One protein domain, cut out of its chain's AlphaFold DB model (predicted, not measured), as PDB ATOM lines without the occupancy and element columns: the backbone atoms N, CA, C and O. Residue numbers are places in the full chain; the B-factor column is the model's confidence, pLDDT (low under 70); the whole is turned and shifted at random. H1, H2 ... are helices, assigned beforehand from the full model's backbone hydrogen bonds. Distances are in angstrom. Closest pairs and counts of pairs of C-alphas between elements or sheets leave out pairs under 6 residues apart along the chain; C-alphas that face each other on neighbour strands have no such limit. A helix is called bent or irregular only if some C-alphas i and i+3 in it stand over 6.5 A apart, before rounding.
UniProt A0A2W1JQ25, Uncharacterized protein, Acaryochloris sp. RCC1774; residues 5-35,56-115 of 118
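Overview. This is residues 5 to 35 and 56 to 115 of the 118 residues of an uncharacterized protein of Acaryochloris sp. RCC1774 (UniProt A0A2W1JQ25). This is a loose, open arrangement of helices: a hairpin of H3 and H4, then H5 and the link after it sweeping in a wide arc past H1 to the small helix H6 near H1. H2 lies off by itself and touches no helix, and residues 90 to 104, of which 90 to 99 belong to H5, stick out from the rest. The printed part has 91 residues with six named helices, H1 to H6 in order along the chain, and no named strand; the class is all helix. The whole is only just loose, close to compact, with a radius of gyration of the C-alphas of 14.9 A and spans of 39 by 30 by 29 A.

Arrangement. Begin at H1, residues 5 to 12, and compare it with H3, residues 56 to 66: they are close but not clearly touching, with the closest C-alphas, Ile 12 and Ile 66, 7.8 A apart. These two run the same way at a shallow tilt of 27 degrees. H2, residues 26 to 31, is apart from H1 and from H3. Next look at H4, residues 70 to 78, which touches H3 with Val 60 and Ser 74 the closest C-alphas, 4.8 A apart. They form a helical hairpin, opposite ways at 35.4 degrees, only just a steep tilt. H5, residues 81 to 99, only just touches H3, with 3 pairs of C-alphas within 8 A, through its residues 84 to 88 alone. Its closest C-alphas there are Ser 56 and Asn 85, 6.1 A apart, and the two lines are about perpendicular at 86 degrees. H4 and H5 meet only through their link. H6, residues 110 to 113, is close but not clearly touching to H1, the closest C-alphas being Leu 10 and Glu 112 at 7.2 A. In H1, H2 and H3 every O i to N i+4 pair is within hydrogen-bond range; H4 has 1 of 5, with 5 of 6 O i to N i+3 pairs, H5 has 13 of 15, and H6 is too short for such a pair.

Along the chain. Find C-alpha 5 at (281.801, 278.016, 435.168), where H1 begins its 10.2 A. H3 runs 15.5 A from C-alpha 56 at (274.629, 279.493, 423.632), and H4 runs 14.9 A. H5 measures 24.4 A and is irregular, with C-alphas 93 and 96 7.6 A apart and a kink of 50 degrees near residue 93. H6 ends at C-alpha 113, (282.552, 288.805, 446.548).

Size, cuts and confidence. The C-alphas of Pro 80 and Gln 110 are the two farthest apart, at 40.2 A. Residues 36 to 55 are cut out, and C-alphas 35 and 56 are 17.4 A apart across the cut. The link from H1 to H2 is long, with 13 residues. The pLDDT is under 70 at residues 74 to 75, 77 and 95 to 107.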
ATOM      1  N   PHE A   5     282.044 276.924 436.102       73.50
ATOM      2  CA  PHE A   5     281.801 278.016 435.168       73.50
ATOM      3  C   PHE A   5     281.957 279.391 435.824       73.50
ATOM      4  O   PHE A   5     282.628 280.252 435.270       73.50
ATOM      5  N   VAL A   6     281.410 279.588 437.031       78.19
ATOM      6  CA  VAL A   6     281.567 280.846 437.787       78.19
ATOM      7  C   VAL A   6     283.040 281.100 438.101       78.19
ATOM      8  O   VAL A   6     283.532 282.202 437.892       78.19
ATOM      9  N   ASN A   7     283.770 280.067 438.526       78.00
ATOM     10  CA  ASN A   7     285.201 280.193 438.806       78.00
ATOM     11  C   ASN A   7     286.010 280.541 437.552       78.00
ATOM     12  O   ASN A   7     286.902 281.381 437.618       78.00
ATOM     13  N   GLN A   8     285.706 279.913 436.413       77.25
ATOM     14  CA  GLN A   8     286.322 280.271 435.137       77.25
ATOM     15  C   GLN A   8     285.969 281.702 434.742       77.25
ATOM     16  O   GLN A   8     286.856 282.453 434.363       77.25
ATOM     17  N   LEU A   9     284.710 282.112 434.893       79.75
ATOM     18  CA  LEU A   9     284.274 283.464 434.575       79.75
ATOM     19  C   LEU A   9     285.020 284.519 435.398       79.75
ATOM     20  O   LEU A   9     285.453 285.519 434.837       79.75
ATOM     21  N   LEU A  10     285.226 284.279 436.695       82.12
ATOM     22  CA  LEU A  10     286.011 285.169 437.556       82.12
ATOM     23  C   LEU A  10     287.482 285.261 437.117       82.12
ATOM     24  O   LEU A  10     288.068 286.336 437.183       82.12
ATOM     25  N   GLN A  11     288.070 284.165 436.623       80.94
ATOM     26  CA  GLN A  11     289.434 284.170 436.068       80.94
ATOM     27  C   GLN A  11     289.524 284.874 434.711       80.94
ATOM     28  O   GLN A  11     290.558 285.442 434.376       80.94
ATOM     29  N   ILE A  12     288.458 284.792 433.919       82.31
ATOM     30  CA  ILE A  12     288.389 285.340 432.568       82.31
ATOM     31  C   ILE A  12     288.124 286.847 432.599       82.31
ATOM     32  O   ILE A  12     288.811 287.615 431.927       82.31
ATOM     33  N   ASP A  13     287.127 287.277 433.369       83.81
ATOM     34  CA  ASP A  13     286.769 288.682 433.519       83.81
ATOM     35  C   ASP A  13     287.583 289.321 434.643       83.81
ATOM     36  O   ASP A  13     287.070 289.660 435.712       83.81
ATOM     37  N   THR A  14     288.872 289.499 434.366       75.62
ATOM     38  CA  THR A  14     289.831 290.189 435.239       75.62
ATOM     39  C   THR A  14     289.500 291.669 435.430       75.62
ATOM     40  O   THR A  14     289.965 292.287 436.380       75.62
ATOM     41  N   THR A  15     288.667 292.238 434.554       79.44
ATOM     42  CA  THR A  15     288.241 293.642 434.604       79.44
ATOM     43  C   THR A  15     286.990 293.888 435.448       79.44
ATOM     44  O   THR A  15     286.602 295.040 435.621       79.44
ATOM     45  N   GLY A  16     286.335 292.835 435.951       82.12
ATOM     46  CA  GLY A  16     285.159 292.970 436.815       82.12
ATOM     47  C   GLY A  16     283.911 293.531 436.122       82.12
ATOM     48  O   GLY A  16     283.058 294.117 436.781       82.12
ATOM     49  N   LYS A  17     283.781 293.374 434.800       84.25
ATOM     50  CA  LYS A  17     282.654 293.916 434.015       84.25
ATOM     51  C   LYS A  17     281.335 293.175 434.228       84.25
ATOM     52  O   LYS A  17     280.285 293.697 433.841       84.25
ATOM     53  N   VAL A  18     281.389 291.950 434.743       86.56
ATOM     54  CA  VAL A  18     280.243 291.048 434.881       86.56
ATOM     55  C   VAL A  18     279.930 290.806 436.355       86.56
ATOM     56  O   VAL A  18     280.805 290.420 437.137       86.56
ATOM     57  N   LEU A  19     278.658 290.985 436.703       88.19
ATOM     58  CA  LEU A  19     278.091 290.652 438.006       88.19
ATOM     59  C   LEU A  19     277.423 289.273 437.947       88.19
ATOM     60  O   LEU A  19     276.924 288.861 436.897       88.19
ATOM     61  N   ILE A  20     277.430 288.550 439.063       87.38
ATOM     62  CA  ILE A  20     277.023 287.145 439.139       87.38
ATOM     63  C   ILE A  20     275.875 287.011 440.132       87.38
ATOM     64  O   ILE A  20     276.034 287.315 441.307       87.38
ATOM     65  N   ALA A  21     274.733 286.505 439.680       86.94
ATOM     66  CA  ALA A  21     273.602 286.186 440.547       86.94
ATOM     67  C   ALA A  21     273.453 284.670 440.705       86.94
ATOM     68  O   ALA A  21     273.620 283.903 439.750       86.94
ATOM     69  N   ALA A  22     273.109 284.225 441.911       83.00
ATOM     70  CA  ALA A  22     272.714 282.842 442.140       83.00
ATOM     71  C   ALA A  22     271.363 282.582 441.467       83.00
ATOM     72  O   ALA A  22     270.442 283.355 441.686       83.00
ATOM     73  N   LEU A  23     271.184 281.467 440.749       78.06
ATOM     74  CA  LEU A  23     269.870 281.116 440.173       78.06
ATOM     75  C   LEU A  23     268.758 280.968 441.223       78.06
ATOM     76  O   LEU A  23     267.587 281.127 440.911       78.06
ATOM     77  N   GLN A  24     269.141 280.661 442.461       75.50
ATOM     78  CA  GLN A  24     268.243 280.555 443.613       75.50
ATOM     79  C   GLN A  24     268.120 281.870 444.401       75.50
ATOM     80  O   GLN A  24     267.325 281.929 445.333       75.50
ATOM     81  N   GLY A  25     268.915 282.889 444.062       79.50
ATOM     82  CA  GLY A  25     268.969 284.177 444.755       79.50
ATOM     83  C   GLY A  25     267.842 285.119 444.349       79.50
ATOM     84  O   GLY A  25     267.115 284.872 443.381       79.50
ATOM     85  N   GLU A  26     267.713 286.222 445.078       83.81
ATOM     86  CA  GLU A  26     266.625 287.188 444.891       83.81
ATOM     87  C   GLU A  26     266.715 287.893 443.535       83.81
ATOM     88  O   GLU A  26     265.705 288.099 442.860       83.81
ATOM     89  N   THR A  27     267.932 288.213 443.093       85.38
ATOM     90  CA  THR A  27     268.180 288.848 441.796       85.38
ATOM     91  C   THR A  27     267.694 287.954 440.665       85.38
ATOM     92  O   THR A  27     266.987 288.414 439.771       85.38
ATOM     93  N   ALA A  28     268.019 286.661 440.707       82.94
ATOM     94  CA  ALA A  28     267.554 285.725 439.695       82.94
ATOM     95  C   ALA A  28     266.026 285.607 439.711       82.94
ATOM     96  O   ALA A  28     265.418 285.707 438.656       82.94
ATOM     97  N   GLN A  29     265.394 285.491 440.881       81.31
ATOM     98  CA  GLN A  29     263.929 285.414 440.981       81.31
ATOM     99  C   GLN A  29     263.217 286.673 440.468       81.31
ATOM    100  O   GLN A  29     262.109 286.585 439.949       81.31
ATOM    101  N   ARG A  30     263.847 287.847 440.596       83.88
ATOM    102  CA  ARG A  30     263.286 289.114 440.109       83.88
ATOM    103  C   ARG A  30     263.317 289.236 438.585       83.88
ATOM    104  O   ARG A  30     262.418 289.852 438.019       83.88
ATOM    105  N   TYR A  31     264.356 288.710 437.937       81.50
ATOM    106  CA  TYR A  31     264.582 288.905 436.498       81.50
ATOM    107  C   TYR A  31     264.325 287.658 435.645       81.50
ATOM    108  O   TYR A  31     264.160 287.788 434.432       81.50
ATOM    109  N   LEU A  32     264.306 286.463 436.237       77.81
ATOM    110  CA  LEU A  32     264.060 285.210 435.530       77.81
ATOM    111  C   LEU A  32     262.581 284.824 435.585       77.81
ATOM    112  O   LEU A  32     261.943 284.975 436.628       77.81
ATOM    113  N   PRO A  33     262.040 284.247 434.499       76.31
ATOM    114  CA  PRO A  33     260.789 283.508 434.585       76.31
ATOM    115  C   PRO A  33     260.954 282.296 435.525       76.31
ATOM    116  O   PRO A  33     262.087 281.900 435.823       76.31
ATOM    117  N   PRO A  34     259.844 281.666 435.961       76.88
ATOM    118  CA  PRO A  34     259.896 280.438 436.746       76.88
ATOM    119  C   PRO A  34     260.832 279.417 436.093       76.88
ATOM    120  O   PRO A  34     260.637 279.020 434.942       76.88
ATOM    121  N   LEU A  35     261.885 279.043 436.817       72.19
ATOM    122  CA  LEU A  35     262.853 278.068 436.332       72.19
ATOM    123  C   LEU A  35     262.220 276.669 436.301       72.19
ATOM    124  O   LEU A  35     261.362 276.378 437.138       72.19
ATOM    125  N   SER A  56     273.490 279.093 424.434       77.69
ATOM    126  CA  SER A  56     274.629 279.493 423.632       77.69
ATOM    127  C   SER A  56     274.631 280.991 423.307       77.69
ATOM    128  O   SER A  56     275.708 281.560 423.151       77.69
ATOM    129  N   ASP A  57     273.467 281.648 423.254       80.00
ATOM    130  CA  ASP A  57     273.389 283.096 423.037       80.00
ATOM    131  C   ASP A  57     273.905 283.864 424.248       80.00
ATOM    132  O   ASP A  57     274.672 284.815 424.086       80.00
ATOM    133  N   ALA A  58     273.577 283.397 425.454       84.19
ATOM    134  CA  ALA A  58     274.137 283.948 426.679       84.19
ATOM    135  C   ALA A  58     275.669 283.860 426.693       84.19
ATOM    136  O   ALA A  58     276.335 284.792 427.138       84.19
ATOM    137  N   PHE A  59     276.243 282.768 426.171       82.00
ATOM    138  CA  PHE A  59     277.698 282.566 426.148       82.00
ATOM    139  C   PHE A  59     278.354 283.565 425.201       82.00
ATOM    140  O   PHE A  59     279.318 284.232 425.563       82.00
ATOM    141  N   VAL A  60     277.801 283.688 423.994       82.19
ATOM    142  CA  VAL A  60     278.314 284.586 422.957       82.19
ATOM    143  C   VAL A  60     278.282 286.034 423.434       82.19
ATOM    144  O   VAL A  60     279.298 286.720 423.346       82.19
ATOM    145  N   ARG A  61     277.161 286.480 424.013       85.25
ATOM    146  CA  ARG A  61     277.030 287.849 424.532       85.25
ATOM    147  C   ARG A  61     277.943 288.116 425.725       85.25
ATOM    148  O   ARG A  61     278.545 289.183 425.818       85.25
ATOM    149  N   LEU A  62     278.087 287.138 426.616       85.69
ATOM    150  CA  LEU A  62     279.032 287.217 427.726       85.69
ATOM    151  C   LEU A  62     280.469 287.390 427.216       85.69
ATOM    152  O   LEU A  62     281.194 288.263 427.692       85.69
ATOM    153  N   CYS A  63     280.868 286.602 426.219       83.44
ATOM    154  CA  CYS A  63     282.172 286.708 425.573       83.44
ATOM    155  C   CYS A  63     282.392 288.076 424.906       83.44
ATOM    156  O   CYS A  63     283.457 288.671 425.094       83.44
ATOM    157  N   ASP A  64     281.382 288.604 424.206       83.12
ATOM    158  CA  ASP A  64     281.410 289.956 423.632       83.12
ATOM    159  C   ASP A  64     281.605 291.030 424.713       83.12
ATOM    160  O   ASP A  64     282.402 291.955 424.545       83.12
ATOM    161  N   ARG A  65     280.925 290.894 425.859       85.38
ATOM    162  CA  ARG A  65     281.026 291.851 426.971       85.38
ATOM    163  C   ARG A  65     282.408 291.860 427.619       85.38
ATOM    164  O   ARG A  65     282.918 292.931 427.965       85.38
ATOM    165  N   ILE A  66     282.989 290.682 427.827       85.00
ATOM    166  CA  ILE A  66     284.324 290.531 428.419       85.00
ATOM    167  C   ILE A  66     285.365 291.150 427.476       85.00
ATOM    168  O   ILE A  66     286.186 291.969 427.908       85.00
ATOM    169  N   GLY A  67     285.251 290.857 426.178       79.25
ATOM    170  CA  GLY A  67     286.126 291.381 425.135       79.25
ATOM    171  C   GLY A  67     287.462 290.632 425.022       79.25
ATOM    172  O   GLY A  67     287.663 289.559 425.595       79.25
ATOM    173  N   GLY A  68     288.399 291.190 424.252       80.12
ATOM    174  CA  GLY A  68     289.731 290.606 424.047       80.12
ATOM    175  C   GLY A  68     289.684 289.279 423.284       80.12
ATOM    176  O   GLY A  68     288.963 289.150 422.298       80.12
ATOM    177  N   VAL A  69     290.428 288.272 423.751       75.69
ATOM    178  CA  VAL A  69     290.459 286.928 423.134       75.69
ATOM    179  C   VAL A  69     289.076 286.257 423.163       75.69
ATOM    180  O   VAL A  69     288.743 285.483 422.269       75.69
ATOM    181  N   TRP A  70     288.226 286.603 424.133       76.50
ATOM    182  CA  TRP A  70     286.874 286.054 424.247       76.50
ATOM    183  C   TRP A  70     285.927 286.606 423.178       76.50
ATOM    184  O   TRP A  70     285.072 285.865 422.705       76.50
ATOM    185  N   ALA A  71     286.145 287.827 422.682       72.62
ATOM    186  CA  ALA A  71     285.414 288.345 421.522       72.62
ATOM    187  C   ALA A  71     285.746 287.589 420.219       72.62
ATOM    188  O   ALA A  71     284.994 287.649 419.257       72.62
ATOM    189  N   ILE A  72     286.842 286.827 420.160       71.81
ATOM    190  CA  ILE A  72     287.102 285.936 419.018       71.81
ATOM    191  C   ILE A  72     286.191 284.705 419.104       71.81
ATOM    192  O   ILE A  72     285.695 284.224 418.089       71.81
ATOM    193  N   LEU A  73     285.903 284.215 420.313       71.00
ATOM    194  CA  LEU A  73     284.978 283.095 420.513       71.00
ATOM    195  C   LEU A  73     283.529 283.461 420.189       71.00
ATOM    196  O   LEU A  73     282.762 282.578 419.805       71.00
ATOM    197  N   SER A  74     283.146 284.739 420.261       66.38
ATOM    198  CA  SER A  74     281.821 285.171 419.805       66.38
ATOM    199  C   SER A  74     281.644 285.048 418.286       66.38
ATOM    200  O   SER A  74     280.509 284.939 417.817       66.38
ATOM    201  N   ALA A  75     282.732 284.895 417.514       67.19
ATOM    202  CA  ALA A  75     282.676 284.549 416.091       67.19
ATOM    203  C   ALA A  75     281.993 283.193 415.826       67.19
ATOM    204  O   ALA A  75     281.533 282.943 414.712       67.19
ATOM    205  N   ILE A  76     281.800 282.347 416.850       70.81
ATOM    206  CA  ILE A  76     280.927 281.165 416.763       70.81
ATOM    207  C   ILE A  76     279.474 281.524 416.398       70.81
ATOM    208  O   ILE A  76     278.703 280.652 416.007       70.81
ATOM    209  N   ARG A  77     279.084 282.804 416.477       67.06
ATOM    210  CA  ARG A  77     277.815 283.331 415.954       67.06
ATOM    211  C   ARG A  77     277.647 283.139 414.441       67.06
ATOM    212  O   ARG A  77     276.514 283.139 413.975       67.06
ATOM    213  N   ILE A  78     278.736 282.929 413.695       73.81
ATOM    214  CA  ILE A  78     278.691 282.556 412.270       73.81
ATOM    215  C   ILE A  78     278.028 281.177 412.087       73.81
ATOM    216  O   ILE A  78     277.428 280.905 411.048       73.81
ATOM    217  N   ILE A  79     278.080 280.310 413.104       74.94
ATOM    218  CA  ILE A  79     277.413 279.009 413.079       74.94
ATOM    219  C   ILE A  79     275.906 279.204 413.328       74.94
ATOM    220  O   ILE A  79     275.533 279.837 414.321       74.94
ATOM    221  N   PRO A  80     275.019 278.618 412.496       77.06
ATOM    222  CA  PRO A  80     273.574 278.694 412.684       77.06
ATOM    223  C   PRO A  80     273.139 278.288 414.099       77.06
ATOM    224  O   PRO A  80     273.524 277.229 414.607       77.06
ATOM    225  N   ALA A  81     272.258 279.093 414.700       74.38
ATOM    226  CA  ALA A  81     271.680 278.864 416.025       74.38
ATOM    227  C   ALA A  81     271.210 277.415 416.296       74.38
ATOM    228  O   ALA A  81     271.544 276.896 417.364       74.38
ATOM    229  N   PRO A  82     270.510 276.698 415.385       75.38
ATOM    230  CA  PRO A  82     270.074 275.326 415.664       75.38
ATOM    231  C   PRO A  82     271.238 274.347 415.865       75.38
ATOM    232  O   PRO A  82     271.144 273.446 416.704       75.38
ATOM    233  N   ILE A  83     272.352 274.537 415.152       78.12
ATOM    234  CA  ILE A  83     273.546 273.693 415.281       78.12
ATOM    235  C   ILE A  83     274.215 273.985 416.620       78.12
ATOM    236  O   ILE A  83     274.430 273.074 417.419       78.12
ATOM    237  N   ARG A  84     274.460 275.267 416.909       77.44
ATOM    238  CA  ARG A  84     275.096 275.695 418.158       77.44
ATOM    239  C   ARG A  84     274.273 275.286 419.385       77.44
ATOM    240  O   ARG A  84     274.841 274.784 420.350       77.44
ATOM    241  N   ASN A  85     272.945 275.391 419.329       76.19
ATOM    242  CA  ASN A  85     272.046 274.951 420.403       76.19
ATOM    243  C   ASN A  85     272.008 273.428 420.561       76.19
ATOM    244  O   ASN A  85     271.861 272.925 421.673       76.19
ATOM    245  N   THR A  86     272.142 272.661 419.479       78.06
ATOM    246  CA  THR A  86     272.198 271.193 419.562       78.06
ATOM    247  C   THR A  86     273.515 270.725 420.174       78.06
ATOM    248  O   THR A  86     273.498 269.911 421.096       78.06
ATOM    249  N   VAL A  87     274.639 271.309 419.749       77.25
ATOM    250  CA  VAL A  87     275.956 271.065 420.358       77.25
ATOM    251  C   VAL A  87     275.945 271.473 421.831       77.25
ATOM    252  O   VAL A  87     276.347 270.685 422.685       77.25
ATOM    253  N   TYR A  88     275.403 272.652 422.156       72.44
ATOM    254  CA  TYR A  88     275.281 273.120 423.536       72.44
ATOM    255  C   TYR A  88     274.447 272.161 424.392       72.44
ATOM    256  O   TYR A  88     274.894 271.758 425.462       72.44
ATOM    257  N   ARG A  89     273.275 271.719 423.912       73.38
ATOM    258  CA  ARG A  89     272.429 270.744 424.625       73.38
ATOM    259  C   ARG A  89     273.124 269.397 424.816       73.38
ATOM    260  O   ARG A  89     272.974 268.783 425.872       73.38
ATOM    261  N   PHE A  90     273.902 268.941 423.837       77.06
ATOM    262  CA  PHE A  90     274.678 267.706 423.949       77.06
ATOM    263  C   PHE A  90     275.783 267.813 425.009       77.06
ATOM    264  O   PHE A  90     275.926 266.916 425.842       77.06
ATOM    265  N   ILE A  91     276.520 268.927 425.029       72.44
ATOM    266  CA  ILE A  91     277.538 269.200 426.051       72.44
ATOM    267  C   ILE A  91     276.877 269.345 427.424       72.44
ATOM    268  O   ILE A  91     277.332 268.726 428.380       72.44
ATOM    269  N   ALA A  92     275.776 270.094 427.532       70.31
ATOM    270  CA  ALA A  92     275.062 270.314 428.788       70.31
ATOM    271  C   ALA A  92     274.563 269.001 429.410       70.31
ATOM    272  O   ALA A  92     274.706 268.812 430.614       70.31
ATOM    273  N   ARG A  93     274.060 268.063 428.597       72.94
ATOM    274  CA  ARG A  93     273.650 266.723 429.058       72.94
ATOM    275  C   ARG A  93     274.826 265.859 429.506       72.94
ATOM    276  O   ARG A  93     274.695 265.081 430.444       72.94
ATOM    277  N   ASN A  94     275.983 265.999 428.864       70.00
ATOM    278  CA  ASN A  94     277.173 265.222 429.200       70.00
ATOM    279  C   ASN A  94     278.111 265.928 430.192       70.00
ATOM    280  O   ASN A  94     279.106 265.334 430.603       70.00
ATOM    281  N   ARG A  95     277.798 267.158 430.630       68.88
ATOM    282  CA  ARG A  95     278.707 268.023 431.405       68.88
ATOM    283  C   ARG A  95     279.240 267.357 432.671       68.88
ATOM    284  O   ARG A  95     280.433 267.433 432.939       68.88
ATOM    285  N   TYR A  96     278.386 266.641 433.401       59.06
ATOM    286  CA  TYR A  96     278.791 265.936 434.619       59.06
ATOM    287  C   TYR A  96     279.552 264.637 434.332       59.06
ATOM    288  O   TYR A  96     280.420 264.270 435.118       59.06
ATOM    289  N   ARG A  97     279.286 263.968 433.199       63.28
ATOM    290  CA  ARG A  97     280.049 262.781 432.772       63.28
ATOM    291  C   ARG A  97     281.440 263.143 432.255       63.28
ATOM    292  O   ARG A  97     282.360 262.363 432.443       63.28
ATOM    293  N   TRP A  98     281.587 264.287 431.587       56.78
ATOM    294  CA  TRP A  98     282.836 264.677 430.924       56.78
ATOM    295  C   TRP A  98     283.768 265.485 431.822       56.78
ATOM    296  O   TRP A  98     284.979 265.309 431.754       56.78
ATOM    297  N   PHE A  99     283.221 266.353 432.675       59.28
ATOM    298  CA  PHE A  99     284.023 267.244 433.518       59.28
ATOM    299  C   PHE A  99     283.971 266.889 435.009       59.28
ATOM    300  O   PHE A  99     284.693 267.497 435.802       59.28
ATOM    301  N   GLY A 100     283.155 265.896 435.387       55.19
ATOM    302  CA  GLY A 100     282.912 265.529 436.781       55.19
ATOM    303  C   GLY A 100     282.184 266.627 437.564       55.19
ATOM    304  O   GLY A 100     282.042 267.768 437.120       55.19
ATOM    305  N   GLN A 101     281.713 266.301 438.766       55.59
ATOM    306  CA  GLN A 101     281.362 267.323 439.753       55.59
ATOM    307  C   GLN A 101     282.631 267.674 440.529       55.59
ATOM    308  O   GLN A 101     283.251 266.802 441.134       55.59
ATOM    309  N   ARG A 102     283.047 268.945 440.513       55.16
ATOM    310  CA  ARG A 102     284.142 269.388 441.383       55.16
ATOM    311  C   ARG A 102     283.622 269.516 442.813       55.16
ATOM    312  O   ARG A 102     282.704 270.290 443.071       55.16
ATOM    313  N   SER A 103     284.232 268.774 443.729       50.47
ATOM    314  CA  SER A 103     283.922 268.759 445.164       50.47
ATOM    315  C   SER A 103     284.587 269.896 445.951       50.47
ATOM    316  O   SER A 103     284.242 270.126 447.105       50.47
ATOM    317  N   THR A 104     285.508 270.645 445.338       52.94
ATOM    318  CA  THR A 104     286.210 271.767 445.970       52.94
ATOM    319  C   THR A 104     285.608 273.112 445.569       52.94
ATOM    320  O   THR A 104     285.823 273.621 444.466       52.94
ATOM    321  N   CYS A 105     284.863 273.715 446.498       59.44
ATOM    322  CA  CYS A 105     284.445 275.112 446.408       59.44
ATOM    323  C   CYS A 105     285.674 276.017 446.571       59.44
ATOM    324  O   CYS A 105     286.281 276.051 447.640       59.44
ATOM    325  N   ARG A 106     286.029 276.779 445.531       65.12
ATOM    326  CA  ARG A 106     286.930 277.929 445.684       65.12
ATOM    327  C   ARG A 106     286.197 278.998 446.491       65.12
ATOM    328  O   ARG A 106     285.060 279.330 446.163       65.12
ATOM    329  N   ILE A 107     286.851 279.533 447.516       69.25
ATOM    330  CA  ILE A 107     286.354 280.704 448.240       69.25
ATOM    331  C   ILE A 107     286.729 281.941 447.411       69.25
ATOM    332  O   ILE A 107     287.919 282.126 447.138       69.25
ATOM    333  N   PRO A 108     285.755 282.747 446.954       70.75
ATOM    334  CA  PRO A 108     286.045 283.981 446.238       70.75
ATOM    335  C   PRO A 108     286.754 284.983 447.159       70.75
ATOM    336  O   PRO A 108     286.434 285.096 448.346       70.75
ATOM    337  N   THR A 109     287.713 285.713 446.600       79.31
ATOM    338  CA  THR A 109     288.393 286.848 447.245       79.31
ATOM    339  C   THR A 109     287.395 287.957 447.599       79.31
ATOM    340  O   THR A 109     286.280 287.981 447.078       79.31
ATOM    341  N   GLN A 110     287.766 288.894 448.480       79.44
ATOM    342  CA  GLN A 110     286.868 290.001 448.853       79.44
ATOM    343  C   GLN A 110     286.422 290.839 447.644       79.44
ATOM    344  O   GLN A 110     285.261 291.229 447.572       79.44
ATOM    345  N   GLU A 111     287.307 291.062 446.671       79.06
ATOM    346  CA  GLU A 111     286.978 291.772 445.428       79.06
ATOM    347  C   GLU A 111     285.988 290.978 444.565       79.06
ATOM    348  O   GLU A 111     285.024 291.531 444.040       79.06
ATOM    349  N   GLU A 112     286.165 289.658 444.465       80.25
ATOM    350  CA  GLU A 112     285.226 288.790 443.748       80.25
ATOM    351  C   GLU A 112     283.859 288.737 444.443       80.25
ATOM    352  O   GLU A 112     282.842 288.687 443.757       80.25
ATOM    353  N   GLN A 113     283.806 288.796 445.781       81.00
ATOM    354  CA  GLN A 113     282.552 288.805 446.548       81.00
ATOM    355  C   GLN A 113     281.674 290.021 446.232       81.00
ATOM    356  O   GLN A 113     280.457 289.877 446.156       81.00
ATOM    357  N   GLN A 114     282.271 291.186 445.956       84.12
ATOM    358  CA  GLN A 114     281.532 292.394 445.558       84.12
ATOM    359  C   GLN A 114     280.824 292.253 444.204       84.12
ATOM    360  O   GLN A 114     279.940 293.040 443.874       84.12
ATOM    361  N   ARG A 115     281.196 291.241 443.413       84.81
ATOM    362  CA  ARG A 115     280.574 290.950 442.119       84.81
ATOM    363  C   ARG A 115     279.349 290.051 442.243       84.81
ATOM    364  O   ARG A 115     278.658 289.856 441.243       84.81
TER     365      ARG A 115